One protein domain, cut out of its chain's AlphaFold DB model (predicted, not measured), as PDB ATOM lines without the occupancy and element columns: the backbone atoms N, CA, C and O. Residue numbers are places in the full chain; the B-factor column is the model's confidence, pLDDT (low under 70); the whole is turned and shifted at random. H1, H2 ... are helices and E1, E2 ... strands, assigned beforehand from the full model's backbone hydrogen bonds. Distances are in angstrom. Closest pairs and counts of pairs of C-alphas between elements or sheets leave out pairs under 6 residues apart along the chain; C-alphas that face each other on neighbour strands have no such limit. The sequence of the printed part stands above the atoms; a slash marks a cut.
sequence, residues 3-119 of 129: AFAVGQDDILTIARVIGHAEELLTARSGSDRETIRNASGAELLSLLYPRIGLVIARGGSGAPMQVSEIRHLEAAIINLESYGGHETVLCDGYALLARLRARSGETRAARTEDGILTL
ATOM      1  N   ALA A   3      20.250  -3.527 -10.358       95.19
ATOM      2  CA  ALA A   3      20.617  -4.798  -9.742       95.19
ATOM      3  C   ALA A   3      19.881  -4.993  -8.416       95.19
ATOM      4  O   ALA A   3      19.381  -4.034  -7.827       95.19
ATOM      5  N   PHE A   4      19.828  -6.226  -7.948       94.62
ATOM      6  CA  PHE A   4      19.311  -6.601  -6.638       94.62
ATOM      7  C   PHE A   4      20.335  -7.495  -5.934       94.62
ATOM      8  O   PHE A   4      21.256  -8.014  -6.564       94.62
ATOM      9  N   ALA A   5      20.215  -7.615  -4.616       94.38
ATOM     10  CA  ALA A   5      21.138  -8.417  -3.825       94.38
ATOM     11  C   ALA A   5      20.751  -9.903  -3.886       94.38
ATOM     12  O   ALA A   5      19.595 -10.261  -3.644       94.38
ATOM     13  N   VAL A   6      21.733 -10.760  -4.163       95.19
ATOM     14  CA  VAL A   6      21.637 -12.217  -4.020       95.19
ATOM     15  C   VAL A   6      22.550 -12.688  -2.899       95.19
ATOM     16  O   VAL A   6      23.688 -12.229  -2.785       95.19
ATOM     17  N   GLY A   7      22.024 -13.558  -2.040       92.94
ATOM     18  CA  GLY A   7      22.755 -14.072  -0.888       92.94
ATOM     19  C   GLY A   7      23.732 -15.181  -1.272       92.94
ATOM     20  O   GLY A   7      23.707 -15.696  -2.390       92.94
ATOM     21  N   GLN A   8      24.567 -15.587  -0.317       91.50
ATOM     22  CA  GLN A   8      25.504 -16.698  -0.506       91.50
ATOM     23  C   GLN A   8      24.787 -17.999  -0.899       91.50
ATOM     24  O   GLN A   8      25.222 -18.661  -1.837       91.50
ATOM     25  N   ASP A   9      23.662 -18.322  -0.257       94.38
ATOM     26  CA  ASP A   9      22.889 -19.529  -0.574       94.38
ATOM     27  C   ASP A   9      22.352 -19.510  -2.009       94.38
ATOM     28  O   ASP A   9      22.434 -20.517  -2.709       94.38
ATOM     29  N   ASP A  10      21.881 -18.352  -2.491       96.88
ATOM     30  CA  ASP A  10      21.457 -18.207  -3.887       96.88
ATOM     31  C   ASP A  10      22.623 -18.493  -4.840       96.88
ATOM     32  O   ASP A  10      22.455 -19.210  -5.822       96.88
ATOM     33  N   ILE A  11      23.814 -17.963  -4.544       96.50
ATOM     34  CA  ILE A  11      25.013 -18.162  -5.370       96.50
ATOM     35  C   ILE A  11      25.438 -19.631  -5.372       96.50
ATOM     36  O   ILE A  11      25.807 -20.151  -6.424       96.50
ATOM     37  N   LEU A  12      25.348 -20.322  -4.233       96.69
ATOM     38  CA  LEU A  12      25.631 -21.755  -4.150       96.69
ATOM     39  C   LEU A  12      24.631 -22.576  -4.973       96.69
ATOM     40  O   LEU A  12      25.040 -23.487  -5.695       96.69
ATOM     41  N   THR A  13      23.336 -22.242  -4.925       98.06
ATOM     42  CA  THR A  13      22.336 -22.899  -5.780       98.06
ATOM     43  C   THR A  13      22.592 -22.614  -7.263       98.06
ATOM     44  O   THR A  13      22.554 -23.544  -8.064       98.06
ATOM     45  N   ILE A  14      22.926 -21.370  -7.637       98.31
ATOM     46  CA  ILE A  14      23.310 -21.008  -9.014       98.31
ATOM     47  C   ILE A  14      24.503 -21.858  -9.473       98.31
ATOM     48  O   ILE A  14      24.450 -22.454 -10.546       98.31
ATOM     49  N   ALA A  15      25.555 -21.953  -8.655       97.94
ATOM     50  CA  ALA A  15      26.755 -22.722  -8.978       97.94
ATOM     51  C   ALA A  15      26.460 -24.211  -9.170       97.94
ATOM     52  O   ALA A  15      26.952 -24.810 -10.123       97.94
ATOM     53  N   ARG A  16      25.608 -24.793  -8.318       98.00
ATOM     54  CA  ARG A  16      25.165 -26.185  -8.460       98.00
ATOM     55  C   ARG A  16      24.412 -26.413  -9.773       98.00
ATOM     56  O   ARG A  16      24.732 -27.354 -10.491       98.00
ATOM     57  N   VAL A  17      23.426 -25.573 -10.093       98.38
ATOM     58  CA  VAL A  17      22.615 -25.717 -11.318       98.38
ATOM     59  C   VAL A  17      23.484 -25.590 -12.568       98.38
ATOM     60  O   VAL A  17      23.423 -26.446 -13.448       98.38
ATOM     61  N   ILE A  18      24.328 -24.556 -12.623       98.25
ATOM     62  CA  ILE A  18      25.248 -24.312 -13.742       98.25
ATOM     63  C   ILE A  18      26.251 -25.457 -13.891       98.25
ATOM     64  O   ILE A  18      26.464 -25.926 -15.006       98.25
ATOM     65  N   GLY A  19      26.832 -25.935 -12.786       97.12
ATOM     66  CA  GLY A  19      27.788 -27.042 -12.807       97.12
ATOM     67  C   GLY A  19      27.182 -28.308 -13.408       97.12
ATOM     68  O   GLY A  19      27.758 -28.891 -14.321       97.12
ATOM     69  N   HIS A  20      25.971 -28.680 -12.991       97.31
ATOM     70  CA  HIS A  20      25.285 -29.837 -13.569       97.31
ATOM     71  C   HIS A  20      24.898 -29.641 -15.040       97.31
ATOM     72  O   HIS A  20      24.979 -30.589 -15.824       97.31
ATOM     73  N   ALA A  21      24.494 -28.432 -15.438       97.00
ATOM     74  CA  ALA A  21      24.232 -28.134 -16.844       97.00
ATOM     75  C   ALA A  21      25.514 -28.274 -17.686       97.00
ATOM     76  O   ALA A  21      25.488 -28.894 -18.747       97.00
ATOM     77  N   GLU A  22      26.645 -27.757 -17.200       96.19
ATOM     78  CA  GLU A  22      27.951 -27.863 -17.859       96.19
ATOM     79  C   GLU A  22      28.432 -29.318 -17.966       96.19
ATOM     80  O   GLU A  22      28.860 -29.738 -19.044       96.19
ATOM     81  N   GLU A  23      28.306 -30.109 -16.896       96.00
ATOM     82  CA  GLU A  23      28.625 -31.543 -16.885       96.00
ATOM     83  C   GLU A  23      27.820 -32.313 -17.941       96.00
ATOM     84  O   GLU A  23      28.391 -33.062 -18.741       96.00
ATOM     85  N   LEU A  24      26.499 -32.107 -17.991       96.12
ATOM     86  CA  LEU A  24      25.637 -32.783 -18.962       96.12
ATOM     87  C   LEU A  24      25.933 -32.358 -20.394       96.12
ATOM     88  O   LEU A  24      26.026 -33.215 -21.275       96.12
ATOM     89  N   LEU A  25      26.096 -31.058 -20.639       96.12
ATOM     90  CA  LEU A  25      26.411 -30.541 -21.967       96.12
ATOM     91  C   LEU A  25      27.765 -31.065 -22.449       96.12
ATOM     92  O   LEU A  25      27.867 -31.510 -23.592       96.12
ATOM     93  N   THR A  26      28.773 -31.100 -21.578       96.12
ATOM     94  CA  THR A  26      30.089 -31.676 -21.888       96.12
ATOM     95  C   THR A  26      29.981 -33.155 -22.252       96.12
ATOM     96  O   THR A  26      30.603 -33.604 -23.212       96.12
ATOM     97  N   ALA A  27      29.158 -33.913 -21.526       95.06
ATOM     98  CA  ALA A  27      28.999 -35.343 -21.758       95.06
ATOM     99  C   ALA A  27      28.137 -35.687 -22.986       95.06
ATOM    100  O   ALA A  27      28.311 -36.762 -23.559       95.06
ATOM    101  N   ARG A  28      27.174 -34.833 -23.365       94.06
ATOM    102  CA  ARG A  28      26.077 -35.226 -24.275       94.06
ATOM    103  C   ARG A  28      25.899 -34.354 -25.517       94.06
ATOM    104  O   ARG A  28      25.276 -34.821 -26.463       94.06
ATOM    105  N   SER A  29      26.401 -33.118 -25.542       90.44
ATOM    106  CA  SER A  29      26.104 -32.182 -26.644       90.44
ATOM    107  C   SER A  29      27.039 -32.307 -27.851       90.44
ATOM    108  O   SER A  29      26.681 -31.865 -28.940       90.44
ATOM    109  N   GLY A  30      28.257 -32.837 -27.665       91.00
ATOM    110  CA  GLY A  30      29.309 -32.835 -28.695       91.00
ATOM    111  C   GLY A  30      29.774 -31.435 -29.131       91.00
ATOM    112  O   GLY A  30      30.477 -31.315 -30.133       91.00
ATOM    113  N   SER A  31      29.364 -30.386 -28.413       93.81
ATOM    114  CA  SER A  31      29.664 -28.991 -28.741       93.81
ATOM    115  C   SER A  31      31.048 -28.567 -28.247       93.81
ATOM    116  O   SER A  31      31.634 -29.193 -27.363       93.81
ATOM    117  N   ASP A  32      31.573 -27.480 -28.809       96.38
ATOM    118  CA  ASP A  32      32.817 -26.880 -28.339       96.38
ATOM    119  C   ASP A  32      32.653 -26.207 -26.960       96.38
ATOM    120  O   ASP A  32      31.550 -25.979 -26.452       96.38
ATOM    121  N   ARG A  33      33.787 -25.862 -26.345       93.69
ATOM    122  CA  ARG A  33      33.840 -25.311 -24.987       93.69
ATOM    123  C   ARG A  33      33.149 -23.953 -24.844       93.69
ATOM    124  O   ARG A  33      32.591 -23.678 -23.785       93.69
ATOM    125  N   GLU A  34      33.215 -23.094 -25.857       94.38
ATOM    126  CA  GLU A  34      32.578 -21.775 -25.809       94.38
ATOM    127  C   GLU A  34      31.058 -21.925 -25.859       94.38
ATOM    128  O   GLU A  34      30.348 -21.352 -25.028       94.38
ATOM    129  N   THR A  35      30.571 -22.781 -26.756       94.19
ATOM    130  CA  THR A  35      29.154 -23.140 -26.842       94.19
ATOM    131  C   THR A  35      28.648 -23.723 -25.520       94.19
ATOM    132  O   THR A  35      27.619 -23.274 -25.010       94.19
ATOM    133  N   ILE A  36      29.392 -24.655 -24.912       95.69
ATOM    134  CA  ILE A  36      29.044 -25.234 -23.604       95.69
ATOM    135  C   ILE A  36      28.983 -24.151 -22.523       95.69
ATOM    136  O   ILE A  36      27.996 -24.087 -21.795       95.69
ATOM    137  N   ARG A  37      29.990 -23.270 -22.437       93.62
ATOM    138  CA  ARG A  37      30.042 -22.190 -21.436       93.62
ATOM    139  C   ARG A  37      28.838 -21.252 -21.537       93.62
ATOM    140  O   ARG A  37      28.302 -20.819 -20.515       93.62
ATOM    141  N   ASN A  38      28.427 -20.928 -22.760       91.06
ATOM    142  CA  ASN A  38      27.284 -20.055 -23.010       91.06
ATOM    143  C   ASN A  38      25.964 -20.760 -22.661       91.06
ATOM    144  O   ASN A  38      25.119 -20.180 -21.980       91.06
ATOM    145  N   ALA A  39      25.805 -22.021 -23.074       93.69
ATOM    146  CA  ALA A  39      24.593 -22.807 -22.852       93.69
ATOM    147  C   ALA A  39      24.394 -23.222 -21.382       93.69
ATOM    148  O   ALA A  39      23.265 -23.228 -20.891       93.69
ATOM    149  N   SER A  40      25.473 -23.516 -20.653       95.06
ATOM    150  CA  SER A  40      25.413 -23.867 -19.229       95.06
ATOM    151  C   SER A  40      25.166 -22.665 -18.318       95.06
ATOM    152  O   SER A  40      24.908 -22.845 -17.133       95.06
ATOM    153  N   GLY A  41      25.271 -21.437 -18.839       94.31
ATOM    154  CA  GLY A  41      25.183 -20.215 -18.044       94.31
ATOM    155  C   GLY A  41      26.447 -19.897 -17.237       94.31
ATOM    156  O   GLY A  41      26.418 -18.967 -16.431       94.31
ATOM    157  N   ALA A  42      27.565 -20.601 -17.455       95.06
ATOM    158  CA  ALA A  42      28.812 -20.460 -16.688       95.06
ATOM    159  C   ALA A  42      29.424 -19.046 -16.698       95.06
ATOM    160  O   ALA A  42      30.166 -18.673 -15.781       95.06
ATOM    161  N   GLU A  43      29.078 -18.214 -17.681       94.44
ATOM    162  CA  GLU A  43      29.401 -16.785 -17.664       94.44
ATOM    163  C   GLU A  43      28.888 -16.080 -16.393       94.44
ATOM    164  O   GLU A  43      29.591 -15.242 -15.826       94.44
ATOM    165  N   LEU A  44      27.723 -16.476 -15.870       96.56
ATOM    166  CA  LEU A  44      27.151 -15.892 -14.659       96.56
ATOM    167  C   LEU A  44      28.054 -16.079 -13.435       96.56
ATOM    168  O   LEU A  44      28.217 -15.151 -12.646       96.56
ATOM    169  N   LEU A  45      28.694 -17.243 -13.286       96.19
ATOM    170  CA  LEU A  45      29.616 -17.490 -12.171       96.19
ATOM    171  C   LEU A  45      30.861 -16.608 -12.258       96.19
ATOM    172  O   LEU A  45      31.320 -16.086 -11.242       96.19
ATOM    173  N   SER A  46      31.353 -16.368 -13.479       93.50
ATOM    174  CA  SER A  46      32.480 -15.456 -13.721       93.50
ATOM    175  C   SER A  46      32.153 -14.025 -13.277       93.50
ATOM    176  O   SER A  46      33.031 -13.304 -12.809       93.50
ATOM    177  N   LEU A  47      30.885 -13.619 -13.389       95.31
ATOM    178  CA  LEU A  47      30.403 -12.313 -12.944       95.31
ATOM    179  C   LEU A  47      30.149 -12.258 -11.431       95.31
ATOM    180  O   LEU A  47      30.468 -11.250 -10.801       95.31
ATOM    181  N   LEU A  48      29.565 -13.306 -10.843       96.31
ATOM    182  CA  LEU A  48      29.143 -13.311  -9.438       96.31
ATOM    183  C   LEU A  48      30.296 -13.532  -8.453       96.31
ATOM    184  O   LEU A  48      30.279 -12.915  -7.387       96.31
ATOM    185  N   TYR A  49      31.305 -14.346  -8.783       95.06
ATOM    186  CA  TYR A  49      32.401 -14.645  -7.849       95.06
ATOM    187  C   TYR A  49      33.212 -13.415  -7.405       95.06
ATOM    188  O   TYR A  49      33.395 -13.243  -6.197       95.06
ATOM    189  N   PRO A  50      33.631 -12.497  -8.299       95.44
ATOM    190  CA  PRO A  50      34.288 -11.261  -7.867       95.44
ATOM    191  C   PRO A  50      33.385 -10.392  -6.982       95.44
ATOM    192  O   PRO A  50      33.842  -9.794  -6.010       95.44
ATOM    193  N   ARG A  51      32.083 -10.349  -7.290       95.88
ATOM    194  CA  ARG A  51      31.105  -9.519  -6.574       95.88
ATOM    195  C   ARG A  51      30.864 -10.018  -5.156       95.88
ATOM    196  O   ARG A  51      30.875  -9.214  -4.231       95.88
ATOM    197  N   ILE A  52      30.678 -11.327  -4.969       94.06
ATOM    198  CA  ILE A  52      30.522 -11.899  -3.626       94.06
ATOM    199  C   ILE A  52      31.822 -11.812  -2.827       94.06
ATOM    200  O   ILE A  52      31.770 -11.495  -1.644       94.06
ATOM    201  N   GLY A  53      32.983 -11.988  -3.470       92.69
ATOM    202  CA  GLY A  53      34.283 -11.797  -2.824       92.69
ATOM    203  C   GLY A  53      34.453 -10.380  -2.273       92.69
ATOM    204  O   GLY A  53      34.812 -10.207  -1.110       92.69
ATOM    205  N   LEU A  54      34.112  -9.364  -3.073       92.62
ATOM    206  CA  LEU A  54      34.151  -7.965  -2.642       92.62
ATOM    207  C   LEU A  54      33.162  -7.675  -1.503       92.62
ATOM    208  O   LEU A  54      33.496  -6.966  -0.557       92.62
ATOM    209  N   VAL A  55      31.953  -8.229  -1.582       91.38
ATOM    210  CA  VAL A  55      30.929  -8.063  -0.542       91.38
ATOM    211  C   VAL A  55      31.368  -8.692   0.780       91.38
ATOM    212  O   VAL A  55      31.277  -8.027   1.810       91.38
ATOM    213  N   ILE A  56      31.911  -9.912   0.753       90.50
ATOM    214  CA  ILE A  56      32.450 -10.591   1.942       90.50
ATOM    215  C   ILE A  56      33.604  -9.783   2.544       90.50
ATOM    216  O   ILE A  56      33.622  -9.552   3.750       90.50
ATOM    217  N   ALA A  57      34.532  -9.291   1.716       90.94
ATOM    218  CA  ALA A  57      35.662  -8.478   2.174       90.94
ATOM    219  C   ALA A  57      35.231  -7.174   2.875       90.94
ATOM    220  O   ALA A  57      35.973  -6.639   3.694       90.94
ATOM    221  N   ARG A  58      34.027  -6.673   2.575       88.75
ATOM    222  CA  ARG A  58      33.428  -5.478   3.192       88.75
ATOM    223  C   ARG A  58      32.470  -5.789   4.348       88.75
ATOM    224  O   ARG A  58      31.873  -4.867   4.890       88.75
ATOM    225  N   GLY A  59      32.298  -7.060   4.718       86.50
ATOM    226  CA  GLY A  59      31.350  -7.478   5.757       86.50
ATOM    227  C   GLY A  59      29.874  -7.403   5.340       86.50
ATOM    228  O   GLY A  59      28.995  -7.411   6.199       86.50
ATOM    229  N   GLY A  60      29.585  -7.313   4.039       86.25
ATOM    230  CA  GLY A  60      28.224  -7.386   3.507       86.25
ATOM    231  C   GLY A  60      27.759  -8.830   3.274       86.25
ATOM    232  O   GLY A  60      28.537  -9.776   3.369       86.25
ATOM    233  N   SER A  61      26.481  -9.008   2.927       83.44
ATOM    234  CA  SER A  61      25.855 -10.338   2.775       83.44
ATOM    235  C   SER A  61      25.192 -10.605   1.418       83.44
ATOM    236  O   SER A  61      24.671 -11.697   1.199       83.44
ATOM    237  N   GLY A  62      25.196  -9.635   0.498       89.50
ATOM    238  CA  GLY A  62      24.502  -9.753  -0.784       89.50
ATOM    239  C   GLY A  62      25.308  -9.239  -1.970       89.50
ATOM    240  O   GLY A  62      25.592  -8.045  -2.050       89.50
ATOM    241  N   ALA A  63      25.625 -10.122  -2.918       94.19
ATOM    242  CA  ALA A  63      26.253  -9.737  -4.176       94.19
ATOM    243  C   ALA A  63      25.228  -9.081  -5.114       94.19
ATOM    244  O   ALA A  63      24.095  -9.554  -5.206       94.19
ATOM    245  N   PRO A  64      25.583  -8.017  -5.847       95.56
ATOM    246  CA  PRO A  64      24.733  -7.516  -6.918       95.56
ATOM    247  C   PRO A  64      24.565  -8.531  -8.045       95.56
ATOM    248  O   PRO A  64      25.539  -8.967  -8.665       95.56
ATOM    249  N   MET A  65      23.311  -8.783  -8.397       96.69
ATOM    250  CA  MET A  65      22.910  -9.445  -9.630       96.69
ATOM    251  C   MET A  65      22.029  -8.503 -10.449       96.69
ATOM    252  O   MET A  65      21.074  -7.914  -9.937       96.69
ATOM    253  N   GLN A  66      22.355  -8.324 -11.725       96.44
ATOM    254  CA  GLN A  66      21.534  -7.555 -12.654       96.44
ATOM    255  C   GLN A  66      20.311  -8.366 -13.076       96.44
ATOM    256  O   GLN A  66      20.369  -9.585 -13.205       96.44
ATOM    257  N   VAL A  67      19.210  -7.686 -13.395       95.25
ATOM    258  CA  VAL A  67      18.001  -8.365 -13.900       95.25
ATOM    259  C   VAL A  67      18.295  -9.143 -15.184       95.25
ATOM    260  O   VAL A  67      17.852 -10.275 -15.340       95.25
ATOM    261  N   SER A  68      19.111  -8.574 -16.073       94.62
ATOM    262  CA  SER A  68      19.515  -9.220 -17.323       94.62
ATOM    263  C   SER A  68      20.353 -10.480 -17.120       94.62
ATOM    264  O   SER A  68      20.456 -11.275 -18.044       94.62
ATOM    265  N   GLU A  69      20.962 -10.669 -15.949       97.12
ATOM    266  CA  GLU A  69      21.797 -11.836 -15.657       97.12
ATOM    267  C   GLU A  69      20.966 -13.079 -15.306       97.12
ATOM    268  O   GLU A  69      21.475 -14.193 -15.400       97.12
ATOM    269  N   ILE A  70      19.673 -12.912 -14.984       96.62
ATOM    270  CA  ILE A  70      18.744 -14.024 -14.714       96.62
ATOM    271  C   ILE A  70      18.667 -14.981 -15.912       96.62
ATOM    272  O   ILE A  70      18.606 -16.193 -15.720       96.62
ATOM    273  N   ARG A  71      18.773 -14.458 -17.142       95.38
ATOM    274  CA  ARG A  71      18.733 -15.255 -18.379       95.38
ATOM    275  C   ARG A  71      19.783 -16.373 -18.427       95.38
ATOM    276  O   ARG A  71      19.558 -17.385 -19.074       95.38
ATOM    277  N   HIS A  72      20.931 -16.201 -17.762       97.38
ATOM    278  CA  HIS A  72      21.979 -17.226 -17.743       97.38
ATOM    279  C   HIS A  72      21.570 -18.417 -16.874       97.38
ATOM    280  O   HIS A  72      21.812 -19.558 -17.252       97.38
ATOM    281  N   LEU A  73      20.896 -18.162 -15.746       97.88
ATOM    282  CA  LEU A  73      20.312 -19.226 -14.932       97.88
ATOM    283  C   LEU A  73      19.155 -19.911 -15.673       97.88
ATOM    284  O   LEU A  73      19.047 -21.130 -15.631       97.88
ATOM    285  N   GLU A  74      18.315 -19.147 -16.374       97.12
ATOM    286  CA  GLU A  74      17.237 -19.708 -17.203       97.12
ATOM    287  C   GLU A  74      17.788 -20.656 -18.274       97.12
ATOM    288  O   GLU A  74      17.303 -21.778 -18.402       97.12
ATOM    289  N   ALA A  75      18.840 -20.244 -18.988       94.81
ATOM    290  CA  ALA A  75      19.517 -21.090 -19.969       94.81
ATOM    291  C   ALA A  75      20.081 -22.371 -19.335       94.81
ATOM    292  O   ALA A  75      19.901 -23.454 -19.890       94.81
ATOM    293  N   ALA A  76      20.702 -22.264 -18.156       97.62
ATOM    294  CA  ALA A  76      21.218 -23.415 -17.422       97.62
ATOM    295  C   ALA A  76      20.104 -24.417 -17.078       97.62
ATOM    296  O   ALA A  76      20.261 -25.608 -17.327       97.62
ATOM    297  N   ILE A  77      18.968 -23.939 -16.559       98.25
ATOM    298  CA  ILE A  77      17.820 -24.781 -16.184       98.25
ATOM    299  C   ILE A  77      17.209 -25.458 -17.416       98.25
ATOM    300  O   ILE A  77      16.989 -26.665 -17.396       98.25
ATOM    301  N   ILE A  78      16.986 -24.709 -18.501       96.94
ATOM    302  CA  ILE A  78      16.406 -25.247 -19.741       96.94
ATOM    303  C   ILE A  78      17.315 -26.321 -20.345       96.94
ATOM    304  O   ILE A  78      16.832 -27.373 -20.767       96.94
ATOM    305  N   ASN A  79      18.630 -26.090 -20.380       96.06
ATOM    306  CA  ASN A  79      19.569 -27.090 -20.883       96.06
ATOM    307  C   ASN A  79      19.674 -28.292 -19.942       96.06
ATOM    308  O   ASN A  79      19.697 -29.428 -20.409       96.06
ATOM    309  N   LEU A  80      19.674 -28.072 -18.627       95.88
ATOM    310  CA  LEU A  80      19.627 -29.154 -17.651       95.88
ATOM    311  C   LEU A  80      18.395 -30.043 -17.884       95.88
ATOM    312  O   LEU A  80      18.528 -31.261 -17.928       95.88
ATOM    313  N   GLU A  81      17.220 -29.453 -18.105       96.81
ATOM    314  CA  GLU A  81      15.977 -30.178 -18.388       96.81
ATOM    315  C   GLU A  81      16.054 -30.929 -19.723       96.81
ATOM    316  O   GLU A  81      15.807 -32.132 -19.784       96.81
ATOM    317  N   SER A  82      16.492 -30.238 -20.778       95.50
ATOM    318  CA  SER A  82      16.567 -30.777 -22.144       95.50
ATOM    319  C   SER A  82      17.518 -31.968 -22.264       95.50
ATOM    320  O   SER A  82      17.288 -32.869 -23.067       95.50
ATOM    321  N   TYR A  83      18.578 -31.991 -21.456       94.31
ATOM    322  CA  TYR A  83      19.561 -33.071 -21.436       94.31
ATOM    323  C   TYR A  83      19.313 -34.094 -20.319       94.31
ATOM    324  O   TYR A  83      20.184 -34.930 -20.071       94.31
ATOM    325  N   GLY A  84      18.135 -34.085 -19.684       93.44
ATOM    326  CA  GLY A  84      17.718 -35.099 -18.710       93.44
ATOM    327  C   GLY A  84      18.472 -35.013 -17.384       93.44
ATOM    328  O   GLY A  84      18.963 -36.025 -16.880       93.44
ATOM    329  N   GLY A  85      18.626 -33.801 -16.860       94.56
ATOM    330  CA  GLY A  85      19.247 -33.543 -15.571       94.56
ATOM    331  C   GLY A  85      18.425 -34.037 -14.387       94.56
ATOM    332  O   GLY A  85      17.240 -34.347 -14.495       94.56
ATOM    333  N   HIS A  86      19.087 -34.131 -13.236       95.25
ATOM    334  CA  HIS A  86      18.475 -34.636 -12.012       95.25
ATOM    335  C   HIS A  86      17.319 -33.738 -11.554       95.25
ATOM    336  O   HIS A  86      17.489 -32.528 -11.391       95.25
ATOM    337  N   GLU A  87      16.171 -34.355 -11.271       96.75
ATOM    338  CA  GLU A  87      14.930 -33.672 -10.883       96.75
ATOM    339  C   GLU A  87      15.116 -32.732  -9.684       96.75
ATOM    340  O   GLU A  87      14.613 -31.614  -9.686       96.75
ATOM    341  N   THR A  88      15.906 -33.131  -8.687       97.56
ATOM    342  CA  THR A  88      16.178 -32.300  -7.505       97.56
ATOM    343  C   THR A  88      16.878 -30.990  -7.861       97.56
ATOM    344  O   THR A  88      16.509 -29.935  -7.351       97.56
ATOM    345  N   VAL A  89      17.837 -31.031  -8.789       97.69
ATOM    346  CA  VAL A  89      18.567 -29.844  -9.259       97.69
ATOM    347  C   VAL A  89      17.650 -28.941 -10.088       97.69
ATOM    348  O   VAL A  89      17.730 -27.718  -9.971       97.69
ATOM    349  N   LEU A  90      16.750 -29.523 -10.886       97.94
ATOM    350  CA  LEU A  90      15.737 -28.774 -11.635       97.94
ATOM    351  C   LEU A  90      14.758 -28.057 -10.704       97.94
ATOM    352  O   LEU A  90      14.520 -26.863 -10.874       97.94
ATOM    353  N   CYS A  91      14.236 -28.755  -9.695       98.25
ATOM    354  CA  CYS A  91      13.352 -28.175  -8.688       98.25
ATOM    355  C   CYS A  91      14.026 -27.013  -7.947       98.25
ATOM    356  O   CYS A  91      13.444 -25.929  -7.853       98.25
ATOM    357  N   ASP A  92      15.265 -27.202  -7.488       98.12
ATOM    358  CA  ASP A  92      16.051 -26.146  -6.839       98.12
ATOM    359  C   ASP A  92      16.264 -24.946  -7.775       98.12
ATOM    360  O   ASP A  92      16.091 -23.791  -7.368       98.12
ATOM    361  N   GLY A  93      16.591 -25.211  -9.044       98.31
ATOM    362  CA  GLY A  93      16.789 -24.197 -10.077       98.31
ATOM    363  C   GLY A  93      15.531 -23.377 -10.349       98.31
ATOM    364  O   GLY A  93      15.575 -22.146 -10.290       98.31
ATOM    365  N   TYR A  94      14.392 -24.027 -10.582       98.56
ATOM    366  CA  TYR A  94      13.119 -23.343 -10.813       98.56
ATOM    367  C   TYR A  94      12.639 -22.570  -9.577       98.56
ATOM    368  O   TYR A  94      12.176 -21.431  -9.704       98.56
ATOM    369  N   ALA A  95      12.806 -23.131  -8.376       98.50
ATOM    370  CA  ALA A  95      12.483 -22.438  -7.132       98.50
ATOM    371  C   ALA A  95      13.345 -21.179  -6.950       98.50
ATOM    372  O   ALA A  95      12.834 -20.116  -6.583       98.50
ATOM    373  N   LEU A  96      14.647 -21.267  -7.233       98.38
ATOM    374  CA  LEU A  96      15.547 -20.117  -7.212       98.38
ATOM    375  C   LEU A  96      15.156 -19.076  -8.265       98.38
ATOM    376  O   LEU A  96      15.059 -17.891  -7.937       98.38
ATOM    377  N   LEU A  97      14.879 -19.500  -9.498       98.25
ATOM    378  CA  LEU A  97      14.473 -18.615 -10.587       98.25
ATOM    379  C   LEU A  97      13.227 -17.799 -10.216       98.25
ATOM    380  O   LEU A  97      13.206 -16.582 -10.411       98.25
ATOM    381  N   ALA A  98      12.222 -18.436  -9.611       98.00
ATOM    382  CA  ALA A  98      11.031 -17.751  -9.115       98.00
ATOM    383  C   ALA A  98      11.374 -16.683  -8.058       98.00
ATOM    384  O   ALA A  98      10.919 -15.540  -8.162       98.00
ATOM    385  N   ARG A  99      12.240 -17.008  -7.083       96.81
ATOM    386  CA  ARG A  99      12.695 -16.048  -6.057       96.81
ATOM    387  C   ARG A  99      13.486 -14.878  -6.646       96.81
ATOM    388  O   ARG A  99      13.360 -13.753  -6.162       96.81
ATOM    389  N   LEU A 100      14.330 -15.114  -7.650       97.00
ATOM    390  CA  LEU A 100      15.098 -14.055  -8.319       97.00
ATOM    391  C   LEU A 100      14.183 -13.133  -9.132       97.00
ATOM    392  O   LEU A 100      14.316 -11.912  -9.050       97.00
ATOM    393  N   ARG A 101      13.206 -13.696  -9.854       95.62
ATOM    394  CA  ARG A 101      12.202 -12.916 -10.591       95.62
ATOM    395  C   ARG A 101      11.362 -12.048  -9.655       95.62
ATOM    396  O   ARG A 101      11.195 -10.867  -9.947       95.62
ATOM    397  N   ALA A 102      10.925 -12.570  -8.508       94.38
ATOM    398  CA  ALA A 102      10.221 -11.771  -7.502       94.38
ATOM    399  C   ALA A 102      11.076 -10.588  -7.001       94.38
ATOM    400  O   ALA A 102      10.625  -9.444  -7.005       94.38
ATOM    401  N   ARG A 103      12.352 -10.835  -6.670       92.94
ATOM    402  CA  ARG A 103      13.296  -9.796  -6.215       92.94
ATOM    403  C   ARG A 103      13.692  -8.785  -7.287       92.94
ATOM    404  O   ARG A 103      14.116  -7.681  -6.950       92.94
ATOM    405  N   SER A 104      13.544  -9.112  -8.571       89.94
ATOM    406  CA  SER A 104      13.862  -8.182  -9.665       89.94
ATOM    407  C   SER A 104      13.017  -6.893  -9.631       89.94
ATOM    408  O   SER A 104      13.462  -5.850 -10.125       89.94
ATOM    409  N   GLY A 105      11.855  -6.921  -8.965       86.81
ATOM    410  CA  GLY A 105      11.043  -5.733  -8.681       86.81
ATOM    411  C   GLY A 105      11.679  -4.758  -7.678       86.81
ATOM    412  O   GLY A 105      11.431  -3.558  -7.744       86.81
ATOM    413  N   GLU A 106      12.574  -5.231  -6.808       87.00
ATOM    414  CA  GLU A 106      13.211  -4.458  -5.726       87.00
ATOM    415  C   GLU A 106      14.607  -3.938  -6.105       87.00
ATOM    416  O   GLU A 106      15.511  -3.780  -5.277       87.00
ATOM    417  N   THR A 107      14.820  -3.689  -7.393       92.31
ATOM    418  CA  THR A 107      16.133  -3.287  -7.896       92.31
ATOM    419  C   THR A 107      16.579  -1.921  -7.366       92.31
ATOM    420  O   THR A 107      15.788  -1.029  -7.049       92.31
ATOM    421  N   ARG A 108      17.894  -1.729  -7.309       91.19
ATOM    422  CA  ARG A 108      18.568  -0.480  -6.939       91.19
ATOM    423  C   ARG A 108      19.574  -0.105  -8.021       91.19
ATOM    424  O   ARG A 108      19.960  -0.935  -8.848       91.19
ATOM    425  N   ALA A 109      19.967   1.165  -8.043       91.44
ATOM    426  CA  ALA A 109      21.034   1.622  -8.923       91.44
ATOM    427  C   ALA A 109      22.364   1.033  -8.435       91.44
ATOM    428  O   ALA A 109      22.826   1.357  -7.344       91.44
ATOM    429  N   ALA A 110      22.942   0.146  -9.237       92.19
ATOM    430  CA  ALA A 110      24.263  -0.406  -8.994       92.19
ATOM    431  C   ALA A 110      25.333   0.457  -9.662       92.19
ATOM    432  O   ALA A 110      25.076   1.095 -10.692       92.19
ATOM    433  N   ARG A 111      26.530   0.441  -9.079       92.19
ATOM    434  CA  ARG A 111      27.714   1.153  -9.563       92.19
ATOM    435  C   ARG A 111      28.864   0.175  -9.745       92.19
ATOM    436  O   ARG A 111      28.846  -0.906  -9.170       92.19
ATOM    437  N   THR A 112      29.839   0.546 -10.558       93.00
ATOM    438  CA  THR A 112      31.034  -0.267 -10.776       93.00
ATOM    439  C   THR A 112      32.193   0.369 -10.027       93.00
ATOM    440  O   THR A 112      32.457   1.555 -10.208       93.00
ATOM    441  N   GLU A 113      32.872  -0.412  -9.199       90.25
ATOM    442  CA  GLU A 113      34.081  -0.028  -8.472       90.25
ATOM    443  C   GLU A 113      35.191  -0.996  -8.883       90.25
ATOM    444  O   GLU A 113      35.012  -2.207  -8.774       90.25
ATOM    445  N   ASP A 114      36.290  -0.478  -9.437       88.62
ATOM    446  CA  ASP A 114      37.414  -1.282  -9.948       88.62
ATOM    447  C   ASP A 114      36.990  -2.422 -10.898       88.62
ATOM    448  O   ASP A 114      37.529  -3.526 -10.883       88.62
ATOM    449  N   GLY A 115      35.969  -2.170 -11.726       91.56
ATOM    450  CA  GLY A 115      35.410  -3.162 -12.654       91.56
ATOM    451  C   GLY A 115      34.433  -4.163 -12.022       91.56
ATOM    452  O   GLY A 115      33.804  -4.935 -12.746       91.56
ATOM    453  N   ILE A 116      34.232  -4.128 -10.704       93.81
ATOM    454  CA  ILE A 116      33.312  -5.004  -9.975       93.81
ATOM    455  C   ILE A 116      32.002  -4.261  -9.709       93.81
ATOM    456  O   ILE A 116      31.979  -3.137  -9.209       93.81
ATOM    457  N   LEU A 117      30.879  -4.893 -10.042       94.44
ATOM    458  CA  LEU A 117      29.561  -4.350  -9.733       94.44
ATOM    459  C   LEU A 117      29.336  -4.353  -8.214       94.44
ATOM    460  O   LEU A 117      29.544  -5.377  -7.565       94.44
ATOM    461  N   THR A 118      28.854  -3.244  -7.662       93.12
ATOM    462  CA  THR A 118      28.504  -3.077  -6.244       93.12
ATOM    463  C   THR A 118      27.097  -2.498  -6.088       93.12
ATOM    464  O   THR A 118      26.572  -1.794  -6.961       93.12
ATOM    465  N   LEU A 119      26.461  -2.809  -4.956       91.06
ATOM    466  CA  LEU A 119      25.271  -2.104  -4.485       91.06
ATOM    467  C   LEU A 119      25.682  -1.071  -3.434       91.06
ATOM    468  O   LEU A 119      26.622  -1.324  -2.681       91.06
TER     469      LEU A 119
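This is residues 3 to 119 of the 129 residues of an uncharacterized protein of Streptomyces fungicidicus (UniProt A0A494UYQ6). Three long helices, H1, H4 and H5, pack together as a core, with a small antiparallel two-stranded sheet at one end, E1 near H5 and E2 near H3. The hairpin E3-E4 packs on H3 and E2 at that end; short H2 packs on H1 and H4 toward the other. The printed part has 117 residues, mostly helix by class, with five named helices and four strands in the order E1 H1 H2 H3 E2 H4 H5 E3 E4. It is compact, with a radius of gyration of the C-alphas of 14.3 A and spans of 40 by 27 by 21 A.

E1, residues 3 to 7, and E2, residues 62 to 66, are antiparallel, with N 6 and O 63 within hydrogen-bond range at 2.8 A. The closest C-alphas of E2 and H3, residues 43 to 57, are those of Ala 63 and Ile 52, 4.8 A apart. H4, residues 67 to 82, and H5, residues 87 to 106, form a helical hairpin at a shallow tilt of 17 degrees, closest at C-alphas 67 and 104, 5.9 A. H1, residues 8 to 28, touches residues 73 to 80 of H4 at a steep tilt of 43 degrees, closest at C-alphas 21 and 80, 4.8 A. H2, residues 33 to 39, touches residues 72 to 79 of H4, closest at C-alphas 39 and 75, 6.1 A. E3, residues 111 to 113, and E4, residues 116 to 118, form a hairpin, with N 116 and O 113 within hydrogen-bond range at 2.8 A. Every O i to N i+4 pair is within range in H1 and H2, against 9 of 11 in H3, 9 of 12 in H4 and 14 of 16 in H5.

E1 begins at C-alpha 3 (20.617, -4.798, -9.742), and E4 ends at C-alpha 118 (28.504, -3.077, -6.244). H1 is 30.1 A long and H5 29.7 A.

The farthest C-alphas, of Gly 30 and Gly 59, are 42.8 A apart. The printed part has no cut, and no printed residue is under 70 in pLDDT.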